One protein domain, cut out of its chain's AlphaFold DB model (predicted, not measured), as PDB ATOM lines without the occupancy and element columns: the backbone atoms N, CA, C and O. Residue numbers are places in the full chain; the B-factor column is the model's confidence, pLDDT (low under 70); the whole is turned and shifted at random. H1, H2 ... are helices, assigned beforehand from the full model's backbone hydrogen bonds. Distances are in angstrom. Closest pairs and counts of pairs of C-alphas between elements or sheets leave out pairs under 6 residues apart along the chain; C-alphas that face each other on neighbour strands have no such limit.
ATOM      1  N   PHE A 189     -23.057 -40.255   8.128       48.16
ATOM      2  CA  PHE A 189     -23.531 -41.594   8.501       48.16
ATOM      3  C   PHE A 189     -23.238 -41.947   9.966       48.16
ATOM      4  O   PHE A 189     -23.893 -42.817  10.524       48.16
ATOM      5  N   SER A 190     -22.276 -41.266  10.605       54.56
ATOM      6  CA  SER A 190     -21.888 -41.498  11.999       54.56
ATOM      7  C   SER A 190     -22.584 -40.599  13.033       54.56
ATOM      8  O   SER A 190     -22.419 -40.834  14.224       54.56
ATOM      9  N   LEU A 191     -23.368 -39.598  12.624       50.22
ATOM     10  CA  LEU A 191     -24.086 -38.708  13.552       50.22
ATOM     11  C   LEU A 191     -25.608 -38.794  13.384       50.22
ATOM     12  O   LEU A 191     -26.323 -38.620  14.366       50.22
ATOM     13  N   GLU A 192     -26.103 -39.169  12.201       47.41
ATOM     14  CA  GLU A 192     -27.537 -39.396  11.961       47.41
ATOM     15  C   GLU A 192     -28.089 -40.621  12.697       47.41
ATOM     16  O   GLU A 192     -29.217 -40.577  13.179       47.41
ATOM     17  N   TRP A 193     -27.313 -41.700  12.865       51.16
ATOM     18  CA  TRP A 193     -27.737 -42.825  13.715       51.16
ATOM     19  C   TRP A 193     -27.801 -42.436  15.194       51.16
ATOM     20  O   TRP A 193     -28.610 -42.994  15.918       51.16
ATOM     21  N   ILE A 194     -26.986 -41.477  15.648       51.50
ATOM     22  CA  ILE A 194     -26.964 -41.037  17.052       51.50
ATOM     23  C   ILE A 194     -28.174 -40.147  17.341       51.50
ATOM     24  O   ILE A 194     -28.837 -40.333  18.360       51.50
ATOM     25  N   THR A 195     -28.500 -39.213  16.442       53.16
ATOM     26  CA  THR A 195     -29.671 -38.336  16.593       53.16
ATOM     27  C   THR A 195     -30.978 -39.099  16.382       53.16
ATOM     28  O   THR A 195     -31.879 -38.993  17.212       53.16
ATOM     29  N   SER A 196     -31.057 -39.973  15.372       54.09
ATOM     30  CA  SER A 196     -32.220 -40.853  15.183       54.09
ATOM     31  C   SER A 196     -32.362 -41.905  16.288       54.09
ATOM     32  O   SER A 196     -33.483 -42.189  16.697       54.09
ATOM     33  N   ALA A 197     -31.272 -42.429  16.863       52.50
ATOM     34  CA  ALA A 197     -31.351 -43.289  18.047       52.50
ATOM     35  C   ALA A 197     -31.849 -42.538  19.289       52.50
ATOM     36  O   ALA A 197     -32.450 -43.158  20.163       52.50
ATOM     37  N   PHE A 198     -31.633 -41.224  19.379       50.38
ATOM     38  CA  PHE A 198     -32.117 -40.414  20.496       50.38
ATOM     39  C   PHE A 198     -33.613 -40.083  20.367       50.38
ATOM     40  O   PHE A 198     -34.351 -40.200  21.346       50.38
ATOM     41  N   GLU A 199     -34.089 -39.762  19.157       52.81
ATOM     42  CA  GLU A 199     -35.516 -39.530  18.870       52.81
ATOM     43  C   GLU A 199     -36.340 -40.822  19.024       52.81
ATOM     44  O   GLU A 199     -37.403 -40.839  19.646       52.81
ATOM     45  N   VAL A 200     -35.804 -41.937  18.523       52.50
ATOM     46  CA  VAL A 200     -36.385 -43.278  18.663       52.50
ATOM     47  C   VAL A 200     -36.195 -43.823  20.092       52.50
ATOM     48  O   VAL A 200     -36.981 -44.647  20.561       52.50
ATOM     49  N   GLY A 201     -35.213 -43.302  20.833       50.22
ATOM     50  CA  GLY A 201     -34.917 -43.631  22.227       50.22
ATOM     51  C   GLY A 201     -35.964 -43.158  23.240       50.22
ATOM     52  O   GLY A 201     -35.868 -43.505  24.415       50.22
ATOM     53  N   LYS A 202     -36.992 -42.411  22.823       54.06
ATOM     54  CA  LYS A 202     -38.177 -42.171  23.664       54.06
ATOM     55  C   LYS A 202     -39.129 -43.368  23.691       54.06
ATOM     56  O   LYS A 202     -39.842 -43.564  24.672       54.06
ATOM     57  N   ASN A 203     -39.104 -44.213  22.661       61.91
ATOM     58  CA  ASN A 203     -39.956 -45.390  22.590       61.91
ATOM     59  C   ASN A 203     -39.315 -46.530  23.388       61.91
ATOM     60  O   ASN A 203     -38.313 -47.120  22.982       61.91
ATOM     61  N   VAL A 204     -39.919 -46.866  24.531       65.62
ATOM     62  CA  VAL A 204     -39.493 -47.956  25.434       65.62
ATOM     63  C   VAL A 204     -39.301 -49.280  24.698       65.62
ATOM     64  O   VAL A 204     -38.416 -50.071  25.028       65.62
ATOM     65  N   GLU A 205     -40.113 -49.509  23.669       69.44
ATOM     66  CA  GLU A 205     -40.042 -50.695  22.826       69.44
ATOM     67  C   GLU A 205     -38.703 -50.795  22.094       69.44
ATOM     68  O   GLU A 205     -38.147 -51.881  21.979       69.44
ATOM     69  N   VAL A 206     -38.113 -49.673  21.686       69.38
ATOM     70  CA  VAL A 206     -36.855 -49.678  20.939       69.38
ATOM     71  C   VAL A 206     -35.665 -49.950  21.849       69.38
ATOM     72  O   VAL A 206     -34.833 -50.791  21.512       69.38
ATOM     73  N   TRP A 207     -35.626 -49.377  23.054       70.62
ATOM     74  CA  TRP A 207     -34.639 -49.776  24.067       70.62
ATOM     75  C   TRP A 207     -34.763 -51.244  24.455       70.62
ATOM     76  O   TRP A 207     -33.753 -51.920  24.649       70.62
ATOM     77  N   LEU A 208     -35.988 -51.764  24.525       71.69
ATOM     78  CA  LEU A 208     -36.224 -53.182  24.736       71.69
ATOM     79  C   LEU A 208     -35.635 -54.016  23.585       71.69
ATOM     80  O   LEU A 208     -34.963 -55.006  23.866       71.69
ATOM     81  N   TYR A 209     -35.819 -53.621  22.321       77.12
ATOM     82  CA  TYR A 209     -35.211 -54.305  21.172       77.12
ATOM     83  C   TYR A 209     -33.679 -54.216  21.178       77.12
ATOM     84  O   TYR A 209     -33.027 -55.227  20.928       77.12
ATOM     85  N   PHE A 210     -33.098 -53.068  21.537       78.56
ATOM     86  CA  PHE A 210     -31.646 -52.905  21.681       78.56
ATOM     87  C   PHE A 210     -31.071 -53.756  22.815       78.56
ATOM     88  O   PHE A 210     -30.068 -54.438  22.616       78.56
ATOM     89  N   LEU A 211     -31.716 -53.778  23.984       77.00
ATOM     90  CA  LEU A 211     -31.319 -54.647  25.091       77.00
ATOM     91  C   LEU A 211     -31.462 -56.119  24.699       77.00
ATOM     92  O   LEU A 211     -30.535 -56.893  24.917       77.00
ATOM     93  N   CYS A 212     -32.564 -56.512  24.052       76.88
ATOM     94  CA  CYS A 212     -32.730 -57.870  23.531       76.88
ATOM     95  C   CYS A 212     -31.624 -58.226  22.529       76.88
ATOM     96  O   CYS A 212     -31.048 -59.301  22.637       76.88
ATOM     97  N   ALA A 213     -31.284 -57.329  21.602       80.94
ATOM     98  CA  ALA A 213     -30.217 -57.539  20.631       80.94
ATOM     99  C   ALA A 213     -28.845 -57.671  21.310       80.94
ATOM    100  O   ALA A 213     -28.106 -58.604  21.005       80.94
ATOM    101  N   LEU A 214     -28.529 -56.815  22.287       82.44
ATOM    102  CA  LEU A 214     -27.302 -56.900  23.080       82.44
ATOM    103  C   LEU A 214     -27.217 -58.231  23.842       82.44
ATOM    104  O   LEU A 214     -26.175 -58.882  23.831       82.44
ATOM    105  N   PHE A 215     -28.314 -58.678  24.460       77.12
ATOM    106  CA  PHE A 215     -28.356 -59.962  25.160       77.12
ATOM    107  C   PHE A 215     -28.286 -61.160  24.212       77.12
ATOM    108  O   PHE A 215     -27.653 -62.154  24.559       77.12
ATOM    109  N   ILE A 216     -28.863 -61.073  23.011       81.88
ATOM    110  CA  ILE A 216     -28.711 -62.093  21.964       81.88
ATOM    111  C   ILE A 216     -27.252 -62.156  21.508       81.88
ATOM    112  O   ILE A 216     -26.707 -63.248  21.398       81.88
ATOM    113  N   LEU A 217     -26.584 -61.017  21.317       83.50
ATOM    114  CA  LEU A 217     -25.160 -60.976  20.977       83.50
ATOM    115  C   LEU A 217     -24.289 -61.548  22.100       83.50
ATOM    116  O   LEU A 217     -23.379 -62.325  21.820       83.50
ATOM    117  N   LEU A 218     -24.594 -61.243  23.365       80.88
ATOM    118  CA  LEU A 218     -23.919 -61.842  24.521       80.88
ATOM    119  C   LEU A 218     -24.181 -63.347  24.626       80.88
ATOM    120  O   LEU A 218     -23.267 -64.094  24.962       80.88
ATOM    121  N   ALA A 219     -25.391 -63.809  24.306       79.62
ATOM    122  CA  ALA A 219     -25.721 -65.229  24.263       79.62
ATOM    123  C   ALA A 219     -24.991 -65.937  23.114       79.62
ATOM    124  O   ALA A 219     -24.420 -66.999  23.332       79.62
ATOM    125  N   ILE A 220     -24.930 -65.338  21.921       83.06
ATOM    126  CA  ILE A 220     -24.152 -65.847  20.781       83.06
ATOM    127  C   ILE A 220     -22.665 -65.893  21.139       83.06
ATOM    128  O   ILE A 220     -22.001 -66.892  20.870       83.06
ATOM    129  N   TRP A 221     -22.145 -64.859  21.801       82.06
ATOM    130  CA  TRP A 221     -20.764 -64.820  22.274       82.06
ATOM    131  C   TRP A 221     -20.499 -65.887  23.344       82.06
ATOM    132  O   TRP A 221     -19.506 -66.602  23.262       82.06
ATOM    133  N   ALA A 222     -21.414 -66.076  24.295       76.75
ATOM    134  CA  ALA A 222     -21.334 -67.137  25.295       76.75
ATOM    135  C   ALA A 222     -21.399 -68.533  24.658       76.75
ATOM    136  O   ALA A 222     -20.635 -69.407  25.047       76.75
ATOM    137  N   VAL A 223     -22.243 -68.738  23.641       81.31
ATOM    138  CA  VAL A 223     -22.315 -69.985  22.863       81.31
ATOM    139  C   VAL A 223     -21.030 -70.206  22.062       81.31
ATOM    140  O   VAL A 223     -20.527 -71.323  22.013       81.31
ATOM    141  N   PHE A 224     -20.439 -69.158  21.487       82.75
ATOM    142  CA  PHE A 224     -19.145 -69.243  20.811       82.75
ATOM    143  C   PHE A 224     -18.022 -69.630  21.784       82.75
ATOM    144  O   PHE A 224     -17.229 -70.530  21.500       82.75
ATOM    145  N   LEU A 225     -17.986 -69.010  22.969       77.94
ATOM    146  CA  LEU A 225     -17.068 -69.400  24.037       77.94
ATOM    147  C   LEU A 225     -17.326 -70.830  24.506       77.94
ATOM    148  O   LEU A 225     -16.367 -71.551  24.747       77.94
ATOM    149  N   PHE A 226     -18.588 -71.246  24.582       72.88
ATOM    150  CA  PHE A 226     -18.994 -72.593  24.957       72.88
ATOM    151  C   PHE A 226     -18.535 -73.638  23.935       72.88
ATOM    152  O   PHE A 226     -17.983 -74.656  24.333       72.88
ATOM    153  N   ILE A 227     -18.668 -73.376  22.630       77.19
ATOM    154  CA  ILE A 227     -18.150 -74.255  21.568       77.19
ATOM    155  C   ILE A 227     -16.623 -74.361  21.667       77.19
ATOM    156  O   ILE A 227     -16.071 -75.457  21.605       77.19
ATOM    157  N   ARG A 228     -15.941 -73.231  21.885       74.50
ATOM    158  CA  ARG A 228     -14.483 -73.187  22.056       74.50
ATOM    159  C   ARG A 228     -14.011 -73.914  23.325       74.50
ATOM    160  O   ARG A 228     -12.952 -74.528  23.304       74.50
ATOM    161  N   ASP A 229     -14.770 -73.840  24.419       67.81
ATOM    162  CA  ASP A 229     -14.443 -74.490  25.700       67.81
ATOM    163  C   ASP A 229     -14.786 -75.994  25.664       67.81
ATOM    164  O   ASP A 229     -13.998 -76.803  26.148       67.81
ATOM    165  N   ILE A 230     -15.870 -76.406  24.979       65.38
ATOM    166  CA  ILE A 230     -16.174 -77.822  24.678       65.38
ATOM    167  C   ILE A 230     -14.996 -78.492  23.971       65.38
ATOM    168  O   ILE A 230     -14.671 -79.638  24.275       65.38
ATOM    169  N   GLN A 231     -14.361 -77.785  23.034       66.56
ATOM    170  CA  GLN A 231     -13.210 -78.306  22.299       66.56
ATOM    171  C   GLN A 231     -11.949 -78.448  23.159       66.56
ATOM    172  O   GLN A 231     -11.024 -79.138  22.740       66.56
ATOM    173  N   ARG A 232     -11.891 -77.807  24.335       67.88
ATOM    174  CA  ARG A 232     -10.678 -77.751  25.158       67.88
ATOM    175  C   ARG A 232     -10.744 -78.553  26.448       67.88
ATOM    176  O   ARG A 232      -9.694 -79.017  26.851       67.88
ATOM    177  N   GLU A 233     -11.913 -78.729  27.068       65.06
ATOM    178  CA  GLU A 233     -12.184 -79.710  28.136       65.06
ATOM    179  C   GLU A 233     -13.614 -79.516  28.678       65.06
ATOM    180  O   GLU A 233     -14.024 -78.407  29.024       65.06
ATOM    181  N   LEU A 234     -14.373 -80.607  28.839       60.16
ATOM    182  CA  LEU A 234     -15.731 -80.597  29.404       60.16
ATOM    183  C   LEU A 234     -15.719 -80.333  30.919       60.16
ATOM    184  O   LEU A 234     -15.895 -81.234  31.742       60.16
ATOM    185  N   ARG A 235     -15.547 -79.068  31.310       68.12
ATOM    186  CA  ARG A 235     -15.662 -78.645  32.709       68.12
ATOM    187  C   ARG A 235     -17.111 -78.246  33.015       68.12
ATOM    188  O   ARG A 235     -17.501 -77.091  32.855       68.12
ATOM    189  N   TRP A 236     -17.912 -79.211  33.480       68.00
ATOM    190  CA  TRP A 236     -19.349 -79.064  33.784       68.00
ATOM    191  C   TRP A 236     -19.707 -77.834  34.630       68.00
ATOM    192  O   TRP A 236     -20.757 -77.235  34.426       68.00
ATOM    193  N   THR A 237     -18.829 -77.399  35.535       69.44
ATOM    194  CA  THR A 237     -19.057 -76.202  36.360       69.44
ATOM    195  C   THR A 237     -19.100 -74.909  35.542       69.44
ATOM    196  O   THR A 237     -19.926 -74.044  35.827       69.44
ATOM    197  N   ARG A 238     -18.278 -74.782  34.491       71.44
ATOM    198  CA  ARG A 238     -18.311 -73.620  33.582       71.44
ATOM    199  C   ARG A 238     -19.555 -73.636  32.706       71.44
ATOM    200  O   ARG A 238     -20.194 -72.604  32.534       71.44
ATOM    201  N   VAL A 239     -19.927 -74.819  32.223       71.56
ATOM    202  CA  VAL A 239     -21.134 -75.032  31.414       71.56
ATOM    203  C   VAL A 239     -22.393 -74.656  32.195       71.56
ATOM    204  O   VAL A 239     -23.212 -73.874  31.717       71.56
ATOM    205  N   ILE A 240     -22.520 -75.160  33.423       78.00
ATOM    206  CA  ILE A 240     -23.647 -74.856  34.309       78.00
ATOM    207  C   ILE A 240     -23.657 -73.365  34.666       78.00
ATOM    208  O   ILE A 240     -24.711 -72.736  34.605       78.00
ATOM    209  N   GLY A 241     -22.493 -72.773  34.956       79.62
ATOM    210  CA  GLY A 241     -22.371 -71.336  35.207       79.62
ATOM    211  C   GLY A 241     -22.865 -70.485  34.033       79.62
ATOM    212  O   GLY A 241     -23.664 -69.574  34.232       79.62
ATOM    213  N   MET A 242     -22.470 -70.815  32.800       73.69
ATOM    214  CA  MET A 242     -22.924 -70.097  31.604       73.69
ATOM    215  C   MET A 242     -24.426 -70.268  31.343       73.69
ATOM    216  O   MET A 242     -25.099 -69.292  31.014       73.69
ATOM    217  N   MET A 243     -24.976 -71.471  31.536       77.25
ATOM    218  CA  MET A 243     -26.419 -71.710  31.397       77.25
ATOM    219  C   MET A 243     -27.234 -70.901  32.409       77.25
ATOM    220  O   MET A 243     -28.237 -70.293  32.040       77.25
ATOM    221  N   ILE A 244     -26.784 -70.833  33.666       81.00
ATOM    222  CA  ILE A 244     -27.431 -70.026  34.710       81.00
ATOM    223  C   ILE A 244     -27.435 -68.545  34.321       81.00
ATOM    224  O   ILE A 244     -28.460 -67.882  34.462       81.00
ATOM    225  N   VAL A 245     -26.324 -68.037  33.785       79.56
ATOM    226  CA  VAL A 245     -26.209 -66.641  33.344       79.56
ATOM    227  C   VAL A 245     -27.180 -66.336  32.196       79.56
ATOM    228  O   VAL A 245     -27.891 -65.334  32.248       79.56
ATOM    229  N   ILE A 246     -27.279 -67.210  31.191       77.75
ATOM    230  CA  ILE A 246     -28.208 -67.026  30.062       77.75
ATOM    231  C   ILE A 246     -29.664 -67.048  30.543       77.75
ATOM    232  O   ILE A 246     -30.447 -66.162  30.194       77.75
ATOM    233  N   ILE A 247     -30.025 -68.025  31.380       80.56
ATOM    234  CA  ILE A 247     -31.373 -68.138  31.952       80.56
ATOM    235  C   ILE A 247     -31.707 -66.889  32.776       80.56
ATOM    236  O   ILE A 247     -32.794 -66.334  32.624       80.56
ATOM    237  N   PHE A 248     -30.768 -66.399  33.587       81.31
ATOM    238  CA  PHE A 248     -30.944 -65.185  34.380       81.31
ATOM    239  C   PHE A 248     -31.272 -63.966  33.509       81.31
ATOM    240  O   PHE A 248     -32.208 -63.231  33.825       81.31
ATOM    241  N   PHE A 249     -30.573 -63.767  32.388       78.69
ATOM    242  CA  PHE A 249     -30.845 -62.639  31.492       78.69
ATOM    243  C   PHE A 249     -32.197 -62.744  30.785       78.69
ATOM    244  O   PHE A 249     -32.926 -61.753  30.713       78.69
ATOM    245  N   ILE A 250     -32.579 -63.939  30.323       80.44
ATOM    246  CA  ILE A 250     -33.908 -64.173  29.737       80.44
ATOM    247  C   ILE A 250     -34.999 -63.867  30.774       80.44
ATOM    248  O   ILE A 250     -35.979 -63.183  30.468       80.44
ATOM    249  N   CYS A 251     -34.806 -64.309  32.020       82.06
ATOM    250  CA  CYS A 251     -35.703 -63.998  33.128       82.06
ATOM    251  C   CYS A 251     -35.749 -62.496  33.437       82.06
ATOM    252  O   CYS A 251     -36.842 -61.974  33.635       82.06
ATOM    253  N   CYS A 252     -34.615 -61.789  33.421       80.50
ATOM    254  CA  CYS A 252     -34.564 -60.339  33.625       80.50
ATOM    255  C   CYS A 252     -35.334 -59.585  32.539       80.50
ATOM    256  O   CYS A 252     -36.133 -58.709  32.858       80.50
ATOM    257  N   LEU A 253     -35.156 -59.946  31.264       80.75
ATOM    258  CA  LEU A 253     -35.883 -59.333  30.149       80.75
ATOM    259  C   LEU A 253     -37.390 -59.576  30.245       80.75
ATOM    260  O   LEU A 253     -38.196 -58.665  30.047       80.75
ATOM    261  N   TRP A 254     -37.785 -60.806  30.573       80.62
ATOM    262  CA  TRP A 254     -39.188 -61.134  30.788       80.62
ATOM    263  C   TRP A 254     -39.766 -60.369  31.983       80.62
ATOM    264  O   TRP A 254     -40.863 -59.814  31.894       80.62
ATOM    265  N   HIS A 255     -39.014 -60.292  33.083       84.81
ATOM    266  CA  HIS A 255     -39.426 -59.594  34.293       84.81
ATOM    267  C   HIS A 255     -39.539 -58.082  34.080       84.81
ATOM    268  O   HIS A 255     -40.522 -57.491  34.518       84.81
ATOM    269  N   TRP A 256     -38.610 -57.481  33.333       80.62
ATOM    270  CA  TRP A 256     -38.665 -56.080  32.917       80.62
ATOM    271  C   TRP A 256     -39.951 -55.777  32.147       80.62
ATOM    272  O   TRP A 256     -40.713 -54.889  32.528       80.62
ATOM    273  N   ARG A 257     -40.257 -56.571  31.108       79.38
ATOM    274  CA  ARG A 257     -41.498 -56.401  30.328       79.38
ATOM    275  C   ARG A 257     -42.744 -56.557  31.187       79.38
ATOM    276  O   ARG A 257     -43.701 -55.804  31.028       79.38
ATOM    277  N   HIS A 258     -42.740 -57.537  32.083       84.50
ATOM    278  CA  HIS A 258     -43.842 -57.747  33.010       84.50
ATOM    279  C   HIS A 258     -44.026 -56.541  33.937       84.50
ATOM    280  O   HIS A 258     -45.145 -56.060  34.081       84.50
ATOM    281  N   MET A 259     -42.948 -56.021  34.528       81.69
ATOM    282  CA  MET A 259     -43.004 -54.845  35.401       81.69
ATOM    283  C   MET A 259     -43.533 -53.613  34.683       81.69
ATOM    284  O   MET A 259     -44.398 -52.931  35.225       81.69
ATOM    285  N   HIS A 260     -43.101 -53.387  33.443       80.94
ATOM    286  CA  HIS A 260     -43.596 -52.276  32.642       80.94
ATOM    287  C   HIS A 260     -45.109 -52.375  32.397       80.94
ATOM    288  O   HIS A 260     -45.850 -51.432  32.660       80.94
ATOM    289  N   LYS A 261     -45.599 -53.553  31.986       80.88
ATOM    290  CA  LYS A 261     -47.041 -53.787  31.784       80.88
ATOM    291  C   LYS A 261     -47.846 -53.686  33.082       80.88
ATOM    292  O   LYS A 261     -48.991 -53.235  33.085       80.88
ATOM    293  N   VAL A 262     -47.268 -54.105  34.207       85.19
ATOM    294  CA  VAL A 262     -47.916 -53.982  35.519       85.19
ATOM    295  C   VAL A 262     -48.003 -52.519  35.952       85.19
ATOM    296  O   VAL A 262     -49.051 -52.114  36.447       85.19
ATOM    297  N   ALA A 263     -46.959 -51.720  35.748       83.75
ATOM    298  CA  ALA A 263     -46.991 -50.287  36.036       83.75
ATOM    299  C   ALA A 263     -48.035 -49.564  35.172       83.75
ATOM    300  O   ALA A 263     -48.860 -48.814  35.692       83.75
ATOM    301  N   GLU A 264     -48.081 -49.888  33.880       82.06
ATOM    302  CA  GLU A 264     -49.068 -49.340  32.952       82.06
ATOM    303  C   GLU A 264     -50.506 -49.692  33.373       82.06
ATOM    304  O   GLU A 264     -51.355 -48.817  33.536       82.06
ATOM    305  N   SER A 265     -50.781 -50.971  33.654       80.62
ATOM    306  CA  SER A 265     -52.114 -51.405  34.096       80.62
ATOM    307  C   SER A 265     -52.523 -50.816  35.450       80.62
ATOM    308  O   SER A 265     -53.698 -50.514  35.655       80.62
ATOM    309  N   ARG A 266     -51.577 -50.599  36.374       83.12
ATOM    310  CA  ARG A 266     -51.841 -49.912  37.646       83.12
ATOM    311  C   ARG A 266     -52.237 -48.459  37.426       83.12
ATOM    312  O   ARG A 266     -53.175 -48.013  38.084       83.12
ATOM    313  N   ARG A 267     -51.578 -47.749  36.507       77.81
ATOM    314  CA  ARG A 267     -51.935 -46.369  36.156       77.81
ATOM    315  C   ARG A 267     -53.309 -46.295  35.510       77.81
ATOM    316  O   ARG A 267     -54.165 -45.575  36.016       77.81
ATOM    317  N   HIS A 268     -53.581 -47.137  34.516       78.38
ATOM    318  CA  HIS A 268     -54.917 -47.239  33.915       78.38
ATOM    319  C   HIS A 268     -55.995 -47.568  34.958       78.38
ATOM    320  O   HIS A 268     -57.080 -46.990  34.944       78.38
ATOM    321  N   ALA A 269     -55.690 -48.431  35.932       81.38
ATOM    322  CA  ALA A 269     -56.604 -48.737  37.030       81.38
ATOM    323  C   ALA A 269     -56.794 -47.564  38.009       81.38
ATOM    324  O   ALA A 269     -57.891 -47.399  38.543       81.38
ATOM    325  N   GLN A 270     -55.766 -46.755  38.275       80.44
ATOM    326  CA  GLN A 270     -55.882 -45.550  39.105       80.44
ATOM    327  C   GLN A 270     -56.705 -44.466  38.402       80.44
ATOM    328  O   GLN A 270     -57.600 -43.899  39.027       80.44
ATOM    329  N   MET A 271     -56.490 -44.266  37.100       76.56
ATOM    330  CA  MET A 271     -57.302 -43.373  36.268       76.56
ATOM    331  C   MET A 271     -58.770 -43.812  36.245       76.56
ATOM    332  O   MET A 271     -59.667 -43.003  36.480       76.56
ATOM    333  N   ALA A 272     -59.028 -45.113  36.072       78.25
ATOM    334  CA  ALA A 272     -60.379 -45.667  36.106       78.25
ATOM    335  C   ALA A 272     -61.042 -45.524  37.490       78.25
ATOM    336  O   ALA A 272     -62.205 -45.133  37.575       78.25
ATOM    337  N   LYS A 273     -60.312 -45.781  38.588       78.00
ATOM    338  CA  LYS A 273     -60.819 -45.621  39.967       78.00
ATOM    339  C   LYS A 273     -61.181 -44.179  40.308       78.00
ATOM    340  O   LYS A 273     -62.091 -43.961  41.100       78.00
ATOM    341  N   ARG A 274     -60.463 -43.212  39.737       75.06
ATOM    342  CA  ARG A 274     -60.729 -41.779  39.917       75.06
ATOM    343  C   ARG A 274     -61.765 -41.233  38.923       75.06
ATOM    344  O   ARG A 274     -62.141 -40.072  39.030       75.06
ATOM    345  N   GLY A 275     -62.270 -42.065  38.007       72.50
ATOM    346  CA  GLY A 275     -63.310 -41.692  37.043       72.50
ATOM    347  C   GLY A 275     -62.801 -40.917  35.821       72.50
ATOM    348  O   GLY A 275     -63.604 -40.317  35.113       72.50
ATOM    349  N   PHE A 276     -61.495 -40.936  35.542       69.81
ATOM    350  CA  PHE A 276     -60.854 -40.187  34.454       69.81
ATOM    351  C   PHE A 276     -60.849 -40.943  33.114       69.81
ATOM    352  O   PHE A 276     -59.817 -41.065  32.460       69.81
ATOM    353  N   THR A 277     -61.994 -41.484  32.686       64.56
ATOM    354  CA  THR A 277     -62.111 -42.142  31.365       64.56
ATOM    355  C   THR A 277     -62.142 -41.146  30.208       64.56
ATOM    356  O   THR A 277     -61.801 -41.493  29.083       64.56
ATOM    357  N   ASN A 278     -62.527 -39.903  30.492       66.69
ATOM    358  CA  ASN A 278     -62.503 -38.773  29.575       66.69
ATOM    359  C   ASN A 278     -61.873 -37.576  30.289       66.69
ATOM    360  O   ASN A 278     -61.851 -37.536  31.521       66.69
ATOM    361  N   ILE A 279     -61.401 -36.587  29.522       70.94
ATOM    362  CA  ILE A 279     -60.883 -35.343  30.097       70.94
ATOM    363  C   ILE A 279     -61.974 -34.737  31.009       70.94
ATOM    364  O   ILE A 279     -63.111 -34.562  30.537       70.94
ATOM    365  N   PRO A 280     -61.685 -34.480  32.304       68.62
ATOM    366  CA  PRO A 280     -62.663 -33.915  33.228       68.62
ATOM    367  C   PRO A 280     -63.271 -32.647  32.638       68.62
ATOM    368  O   PRO A 280     -62.565 -31.856  32.011       68.62
ATOM    369  N   GLU A 281     -64.572 -32.423  32.828       65.06
ATOM    370  CA  GLU A 281     -65.225 -31.210  32.311       65.06
ATOM    371  C   GLU A 281     -64.576 -29.933  32.858       65.06
ATOM    372  O   GLU A 281     -64.504 -28.937  32.149       65.06
ATOM    373  N   GLU A 282     -64.009 -30.002  34.066       64.69
ATOM    374  CA  GLU A 282     -63.246 -28.926  34.709       64.69
ATOM    375  C   GLU A 282     -61.896 -28.624  34.019       64.69
ATOM    376  O   GLU A 282     -61.349 -27.543  34.209       64.69
ATOM    377  N   CYS A 283     -61.381 -29.539  33.186       68.50
ATOM    378  CA  CYS A 283     -60.110 -29.417  32.455       68.50
ATOM    379  C   CYS A 283     -60.277 -29.141  30.953       68.50
ATOM    380  O   CYS A 283     -59.284 -28.947  30.249       68.50
ATOM    381  N   LYS A 284     -61.510 -29.150  30.424       74.31
ATOM    382  CA  LYS A 284     -61.761 -28.892  28.997       74.31
ATOM    383  C   LYS A 284     -61.531 -27.407  28.683       74.31
ATOM    384  O   LYS A 284     -62.206 -26.562  29.278       74.31
ATOM    385  N   PRO A 285     -60.668 -27.054  27.711       58.59
ATOM    386  CA  PRO A 285     -60.496 -25.665  27.301       58.59
ATOM    387  C   PRO A 285     -61.806 -25.150  26.682       58.59
ATOM    388  O   PRO A 285     -62.173 -25.524  25.574       58.59
ATOM    389  N   GLY A 286     -62.543 -24.325  27.433       58.22
ATOM    390  CA  GLY A 286     -63.812 -23.718  27.007       58.22
ATOM    391  C   GLY A 286     -65.058 -24.137  27.799       58.22
ATOM    392  O   GLY A 286     -66.097 -23.492  27.658       58.22
ATOM    393  N   ALA A 287     -64.980 -25.140  28.680       53.88
ATOM    394  CA  ALA A 287     -66.105 -25.543  29.524       53.88
ATOM    395  C   ALA A 287     -66.182 -24.678  30.795       53.88
ATOM    396  O   ALA A 287     -65.734 -25.056  31.872       53.88
ATOM    397  N   LYS A 288     -66.768 -23.481  30.692       52.78
ATOM    398  CA  LYS A 288     -67.139 -22.688  31.876       52.78
ATOM    399  C   LYS A 288     -68.437 -23.233  32.485       52.78
ATOM    400  O   LYS A 288     -69.491 -22.624  32.322       52.78
ATOM    401  N   SER A 289     -68.387 -24.365  33.192       53.12
ATOM    402  CA  SER A 289     -69.453 -24.706  34.143       53.12
ATOM    403  C   SER A 289     -69.204 -23.921  35.442       53.12
ATOM    404  O   SER A 289     -68.384 -24.262  36.294       53.12
ATOM    405  N   THR A 290     -69.876 -22.776  35.564       55.94
ATOM    406  CA  THR A 290     -69.661 -21.776  36.629       55.94
ATOM    407  C   THR A 290     -69.910 -22.318  38.045       55.94
ATOM    408  O   THR A 290     -69.457 -21.731  39.020       55.94
ATOM    409  N   THR A 291     -70.607 -23.447  38.182       56.41
ATOM    410  CA  THR A 291     -70.932 -24.065  39.476       56.41
ATOM    411  C   THR A 291     -69.921 -25.130  39.915       56.41
ATOM    412  O   THR A 291     -69.662 -25.247  41.111       56.41
ATOM    413  N   GLY A 292     -69.304 -25.864  38.980       58.00
ATOM    414  CA  GLY A 292     -68.276 -26.872  39.282       58.00
ATOM    415  C   GLY A 292     -66.915 -26.249  39.600       58.00
ATOM    416  O   GLY A 292     -66.294 -26.576  40.609       58.00
ATOM    417  N   SER A 293     -66.502 -25.255  38.805       61.88
ATOM    418  CA  SER A 293     -65.196 -24.589  38.940       61.88
ATOM    419  C   SER A 293     -65.029 -23.832  40.271       61.88
ATOM    420  O   SER A 293     -63.962 -23.875  40.881       61.88
ATOM    421  N   VAL A 294     -66.098 -23.210  40.785       62.50
ATOM    422  CA  VAL A 294     -66.064 -22.497  42.077       62.50
ATOM    423  C   VAL A 294     -65.958 -23.475  43.249       62.50
ATOM    424  O   VAL A 294     -65.192 -23.236  44.177       62.50
ATOM    425  N   TRP A 295     -66.678 -24.600  43.206       66.19
ATOM    426  CA  TRP A 295     -66.591 -25.636  44.241       66.19
ATOM    427  C   TRP A 295     -65.222 -26.329  44.257       66.19
ATOM    428  O   TRP A 295     -64.712 -26.661  45.327       66.19
ATOM    429  N   SER A 296     -64.608 -26.515  43.086       61.44
ATOM    430  CA  SER A 296     -63.249 -27.048  42.940       61.44
ATOM    431  C   SER A 296     -62.207 -26.103  43.558       61.44
ATOM    432  O   SER A 296     -61.462 -26.503  44.451       61.44
ATOM    433  N   TRP A 297     -62.267 -24.808  43.224       65.69
ATOM    434  CA  TRP A 297     -61.384 -23.780  43.790       65.69
ATOM    435  C   TRP A 297     -61.544 -23.608  45.310       65.69
ATOM    436  O   TRP A 297     -60.558 -23.467  46.036       65.69
ATOM    437  N   VAL A 298     -62.779 -23.671  45.827       67.31
ATOM    438  CA  VAL A 298     -63.045 -23.638  47.277       67.31
ATOM    439  C   VAL A 298     -62.473 -24.877  47.971       67.31
ATOM    440  O   VAL A 298     -61.900 -24.761  49.051       67.31
ATOM    441  N   LYS A 299     -62.571 -26.064  47.359       68.00
ATOM    442  CA  LYS A 299     -61.982 -27.286  47.925       68.00
ATOM    443  C   LYS A 299     -60.457 -27.210  48.021       68.00
ATOM    444  O   LYS A 299     -59.903 -27.579  49.051       68.00
ATOM    445  N   VAL A 300     -59.797 -26.687  46.996       69.12
ATOM    446  CA  VAL A 300     -58.331 -26.560  46.944       69.12
ATOM    447  C   VAL A 300     -57.841 -25.504  47.937       69.12
ATOM    448  O   VAL A 300     -56.961 -25.771  48.751       69.12
ATOM    449  N   SER A 301     -58.475 -24.329  47.948       71.06
ATOM    450  CA  SER A 301     -58.074 -23.208  48.810       71.06
ATOM    451  C   SER A 301     -58.371 -23.421  50.298       71.06
ATOM    452  O   SER A 301     -57.612 -22.942  51.138       71.06
ATOM    453  N   VAL A 302     -59.451 -24.132  50.643       69.50
ATOM    454  CA  VAL A 302     -59.874 -24.324  52.043       69.50
ATOM    455  C   VAL A 302     -59.399 -25.656  52.618       69.50
ATOM    456  O   VAL A 302     -58.990 -25.704  53.776       69.50
ATOM    457  N   PHE A 303     -59.444 -26.740  51.839       73.00
ATOM    458  CA  PHE A 303     -59.107 -28.082  52.325       73.00
ATOM    459  C   PHE A 303     -57.710 -28.552  51.902       73.00
ATOM    460  O   PHE A 303     -57.319 -29.656  52.274       73.00
ATOM    461  N   GLY A 304     -56.953 -27.742  51.147       63.50
ATOM    462  CA  GLY A 304     -55.612 -28.099  50.673       63.50
ATOM    463  C   GLY A 304     -55.601 -29.342  49.779       63.50
ATOM    464  O   GLY A 304     -54.597 -30.047  49.716       63.50
ATOM    465  N   ALA A 305     -56.736 -29.661  49.149       64.88
ATOM    466  CA  ALA A 305     -56.832 -30.789  48.235       64.88
ATOM    467  C   ALA A 305     -56.041 -30.473  46.951       64.88
ATOM    468  O   ALA A 305     -56.159 -29.351  46.458       64.88
ATOM    469  N   PRO A 306     -55.255 -31.421  46.410       65.25
ATOM    470  CA  PRO A 306     -54.528 -31.208  45.161       65.25
ATOM    471  C   PRO A 306     -55.500 -30.930  44.007       65.25
ATOM    472  O   PRO A 306     -56.592 -31.506  43.955       65.25
ATOM    473  N   ASP A 307     -55.101 -30.045  43.089       72.50
ATOM    474  CA  ASP A 307     -55.892 -29.687  41.916       72.50
ATOM    475  C   ASP A 307     -56.132 -30.931  41.044       72.50
ATOM    476  O   ASP A 307     -55.205 -31.555  40.528       72.50
ATOM    477  N   VAL A 308     -57.404 -31.289  40.841       73.75
ATOM    478  CA  VAL A 308     -57.827 -32.483  40.077       73.75
ATOM    479  C   VAL A 308     -57.281 -32.457  38.642       73.75
ATOM    480  O   VAL A 308     -57.021 -33.505  38.052       73.75
ATOM    481  N   CYS A 309     -57.088 -31.258  38.089       74.19
ATOM    482  CA  CYS A 309     -56.565 -31.062  36.744       74.19
ATOM    483  C   CYS A 309     -55.050 -31.232  36.655       74.19
ATOM    484  O   CYS A 309     -54.558 -31.873  35.730       74.19
ATOM    485  N   GLU A 310     -54.324 -30.693  37.633       77.25
ATOM    486  CA  GLU A 310     -52.878 -30.873  37.746       77.25
ATOM    487  C   GLU A 310     -52.558 -32.354  37.932       77.25
ATOM    488  O   GLU A 310     -51.764 -32.902  37.179       77.25
ATOM    489  N   GLN A 311     -53.287 -33.035  38.819       74.12
ATOM    490  CA  GLN A 311     -53.117 -34.463  39.057       74.12
ATOM    491  C   GLN A 311     -53.456 -35.318  37.823       74.12
ATOM    492  O   GLN A 311     -52.780 -36.305  37.547       74.12
ATOM    493  N   TYR A 312     -54.482 -34.940  37.050       76.25
ATOM    494  CA  TYR A 312     -54.811 -35.615  35.792       76.25
ATOM    495  C   TYR A 312     -53.686 -35.479  34.759       76.25
ATOM    496  O   TYR A 312     -53.324 -36.463  34.115       76.25
ATOM    497  N   PHE A 313     -53.119 -34.280  34.599       77.12
ATOM    498  CA  PHE A 313     -52.019 -34.061  33.661       77.12
ATOM    499  C   PHE A 313     -50.695 -34.633  34.162       77.12
ATOM    500  O   PHE A 313     -49.925 -35.120  33.346       77.12
ATOM    501  N   GLU A 314     -50.445 -34.653  35.467       77.12
ATOM    502  CA  GLU A 314     -49.282 -35.310  36.063       77.12
ATOM    503  C   GLU A 314     -49.319 -36.820  35.795       77.12
ATOM    504  O   GLU A 314     -48.370 -37.384  35.250       77.12
ATOM    505  N   ASP A 315     -50.452 -37.471  36.061       71.81
ATOM    506  CA  ASP A 315     -50.597 -38.907  35.825       71.81
ATOM    507  C   ASP A 315     -50.627 -39.273  34.322       71.81
ATOM    508  O   ASP A 315     -50.317 -40.414  33.965       71.81
ATOM    509  N   LEU A 316     -50.991 -38.332  33.436       74.12
ATOM    510  CA  LEU A 316     -51.007 -38.511  31.977       74.12
ATOM    511  C   LEU A 316     -49.649 -38.211  31.314       74.12
ATOM    512  O   LEU A 316     -49.289 -38.883  30.351       74.12
ATOM    513  N   MET A 317     -48.922 -37.189  31.781       67.06
ATOM    514  CA  MET A 317     -47.692 -36.688  31.148       67.06
ATOM    515  C   MET A 317     -46.409 -37.316  31.700       67.06
ATOM    516  O   MET A 317     -45.368 -37.209  31.055       67.06
ATOM    517  N   VAL A 318     -46.434 -37.949  32.878       64.81
ATOM    518  CA  VAL A 318     -45.234 -38.594  33.427       64.81
ATOM    519  C   VAL A 318     -45.037 -39.962  32.777       64.81
ATOM    520  O   VAL A 318     -45.784 -40.905  33.040       64.81
ATOM    521  N   ASP A 319     -43.981 -40.104  31.979       60.06
ATOM    522  CA  ASP A 319     -43.630 -41.372  31.338       60.06
ATOM    523  C   ASP A 319     -43.355 -42.491  32.373       60.06
ATOM    524  O   ASP A 319     -42.648 -42.273  33.364       60.06
ATOM    525  N   PRO A 320     -43.857 -43.726  32.158       59.06
ATOM    526  CA  PRO A 320     -43.659 -44.867  33.068       59.06
ATOM    527  C   PRO A 320     -42.194 -45.323  33.185       59.06
ATOM    528  O   PRO A 320     -41.848 -46.121  34.055       59.06
ATOM    529  N   THR A 321     -41.320 -44.816  32.317       58.59
ATOM    530  CA  THR A 321     -39.886 -45.121  32.279       58.59
ATOM    531  C   THR A 321     -39.111 -44.543  33.454       58.59
ATOM    532  O   THR A 321     -38.083 -45.103  33.826       58.59
ATOM    533  N   GLN A 322     -39.584 -43.447  34.054       60.31
ATOM    534  CA  GLN A 322     -38.880 -42.795  35.161       60.31
ATOM    535  C   GLN A 322     -39.085 -43.514  36.499       60.31
ATOM    536  O   GLN A 322     -38.224 -43.437  37.373       60.31
ATOM    537  N   GLU A 323     -40.187 -44.248  36.655       62.44
ATOM    538  CA  GLU A 323     -40.493 -44.960  37.902       62.44
ATOM    539  C   GLU A 323     -39.705 -46.276  38.022       62.44
ATOM    540  O   GLU A 323     -39.365 -46.715  39.121       62.44
ATOM    541  N   ILE A 324     -39.360 -46.897  36.891       70.69
ATOM    542  CA  ILE A 324     -38.694 -48.199  36.856       70.69
ATOM    543  C   ILE A 324     -37.239 -48.011  36.429       70.69
ATOM    544  O   ILE A 324     -36.922 -47.923  35.246       70.69
ATOM    545  N   THR A 325     -36.319 -48.006  37.393       74.06
ATOM    546  CA  THR A 325     -34.884 -47.999  37.076       74.06
ATOM    547  C   THR A 325     -34.390 -49.406  36.692       74.06
ATOM    548  O   THR A 325     -34.787 -50.394  37.321       74.06
ATOM    549  N   PRO A 326     -33.462 -49.543  35.719       69.25
ATOM    550  CA  PRO A 326     -32.840 -50.826  35.366       69.25
ATOM    551  C   PRO A 326     -32.252 -51.581  36.566       69.25
ATOM    552  O   PRO A 326     -32.386 -52.800  36.666       69.25
ATOM    553  N   GLY A 327     -31.658 -50.852  37.517       74.62
ATOM    554  CA  GLY A 327     -31.095 -51.424  38.742       74.62
ATOM    555  C   GLY A 327     -32.144 -52.071  39.648       74.62
ATOM    556  O   GLY A 327     -31.905 -53.158  40.174       74.62
ATOM    557  N   MET A 328     -33.326 -51.458  39.780       78.00
ATOM    558  CA  MET A 328     -34.427 -52.017  40.571       78.00
ATOM    559  C   MET A 328     -34.908 -53.349  39.995       78.00
ATOM    560  O   MET A 328     -35.126 -54.304  40.739       78.00
ATOM    561  N   VAL A 329     -35.005 -53.456  38.668       80.06
ATOM    562  CA  VAL A 329     -35.460 -54.695  38.025       80.06
ATOM    563  C   VAL A 329     -34.430 -55.812  38.133       80.06
ATOM    564  O   VAL A 329     -34.808 -56.962  38.361       80.06
ATOM    565  N   ILE A 330     -33.137 -55.501  38.032       77.38
ATOM    566  CA  ILE A 330     -32.078 -56.491  38.268       77.38
ATOM    567  C   ILE A 330     -32.130 -56.980  39.721       77.38
ATOM    568  O   ILE A 330     -32.095 -58.186  39.955       77.38
ATOM    569  N   ALA A 331     -32.277 -56.073  40.690       82.62
ATOM    570  CA  ALA A 331     -32.350 -56.423  42.108       82.62
ATOM    571  C   ALA A 331     -33.584 -57.280  42.439       82.62
ATOM    572  O   ALA A 331     -33.473 -58.284  43.149       82.62
ATOM    573  N   GLU A 332     -34.754 -56.936  41.894       83.25
ATOM    574  CA  GLU A 332     -35.981 -57.703  42.110       83.25
ATOM    575  C   GLU A 332     -35.951 -59.057  41.392       83.25
ATOM    576  O   GLU A 332     -36.383 -60.061  41.963       83.25
ATOM    577  N   THR A 333     -35.380 -59.124  40.183       82.81
ATOM    578  CA  THR A 333     -35.208 -60.398  39.469       82.81
ATOM    579  C   THR A 333     -34.221 -61.299  40.190       82.81
ATOM    580  O   THR A 333     -34.512 -62.476  40.358       82.81
ATOM    581  N   LEU A 334     -33.083 -60.775  40.653       81.25
ATOM    582  CA  LEU A 334     -32.102 -61.543  41.421       81.25
ATOM    583  C   LEU A 334     -32.714 -62.071  42.716       81.25
ATOM    584  O   LEU A 334     -32.577 -63.252  43.032       81.25
ATOM    585  N   SER A 335     -33.468 -61.224  43.415       85.12
ATOM    586  CA  SER A 335     -34.198 -61.625  44.614       85.12
ATOM    587  C   SER A 335     -35.188 -62.746  44.295       85.12
ATOM    588  O   SER A 335     -35.154 -63.791  44.934       85.12
ATOM    589  N   LYS A 336     -36.029 -62.604  43.265       82.94
ATOM    590  CA  LYS A 336     -36.982 -63.656  42.870       82.94
ATOM    591  C   LYS A 336     -36.280 -64.926  42.393       82.94
ATOM    592  O   LYS A 336     -36.685 -66.014  42.779       82.94
ATOM    593  N   PHE A 337     -35.200 -64.809  41.630       81.00
ATOM    594  CA  PHE A 337     -34.424 -65.939  41.128       81.00
ATOM    595  C   PHE A 337     -33.778 -66.748  42.258       81.00
ATOM    596  O   PHE A 337     -33.763 -67.971  42.189       81.00
ATOM    597  N   CYS A 338     -33.299 -66.097  43.321       79.25
ATOM    598  CA  CYS A 338     -32.744 -66.788  44.485       79.25
ATOM    599  C   CYS A 338     -33.832 -67.282  45.451       79.25
ATOM    600  O   CYS A 338     -33.783 -68.422  45.912       79.25
ATOM    601  N   PHE A 339     -34.828 -66.449  45.764       81.94
ATOM    602  CA  PHE A 339     -35.813 -66.742  46.807       81.94
ATOM    603  C   PHE A 339     -36.963 -67.635  46.338       81.94
ATOM    604  O   PHE A 339     -37.455 -68.421  47.136       81.94
ATOM    605  N   GLN A 340     -37.392 -67.583  45.078       80.19
ATOM    606  CA  GLN A 340     -38.491 -68.420  44.579       80.19
ATOM    607  C   GLN A 340     -38.168 -69.928  44.581       80.19
ATOM    608  O   GLN A 340     -38.980 -70.698  45.106       80.19
TER     609      GLN A 340
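This is residues 189 to 340 of the 568 residues of the protein "Chloride channel CLIC-like protein 1" of Penaeus vannamei (UniProt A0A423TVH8). A long helical hairpin, with H2 folded back along the first part of H3, is crossed steeply by H6. H4 extends the far end, H5 leads back toward H3, and residues 189 to 196 stick out. The printed part has 152 residues, six helices H1 to H6, no named strand: all helix, extended, radius of gyration of the C-alphas 24.2 A, spans 82 by 47 by 22 A.

H3, residues 236 to 273, measures 53.6 A; H2, 204 to 230, 37.9 A; H6, 326 to 340, 20.6 A; H4, 290 to 303, 19.9 A; H5, 308 to 317, 14.1 A; H1, 192 to 200, 11.8 A. C-alpha 192 is at (-27.537, -39.396, 11.961), C-alpha 340 at (-38.491, -68.420, 44.579).

Residues 239 to 253 alone of H3 touch H2, opposite ways at a shallow tilt of 11 degrees; closest C-alphas Ala 219 and Ile 246, 6.6 A. Residues 248 to 259 alone touch H6 at a steep 67 degrees; closest C-alphas Cys 252 and Thr 333, 5.9 A. H5 is close to H3 but not clearly touching, C-alphas Arg 267 and Asp 315 at 7.6 A. H4 is only just apart from H5, 8.2 A. Every O i to N i+4 pair is within hydrogen-bond range except in H4, 8 of 10.

The farthest C-alphas, Arg 232 and Thr 290, are 82.1 A apart. The printed part has no cut; the link H3 to H4 is long. Of 62 residues under pLDDT 70, residues 189 to 206 are among them.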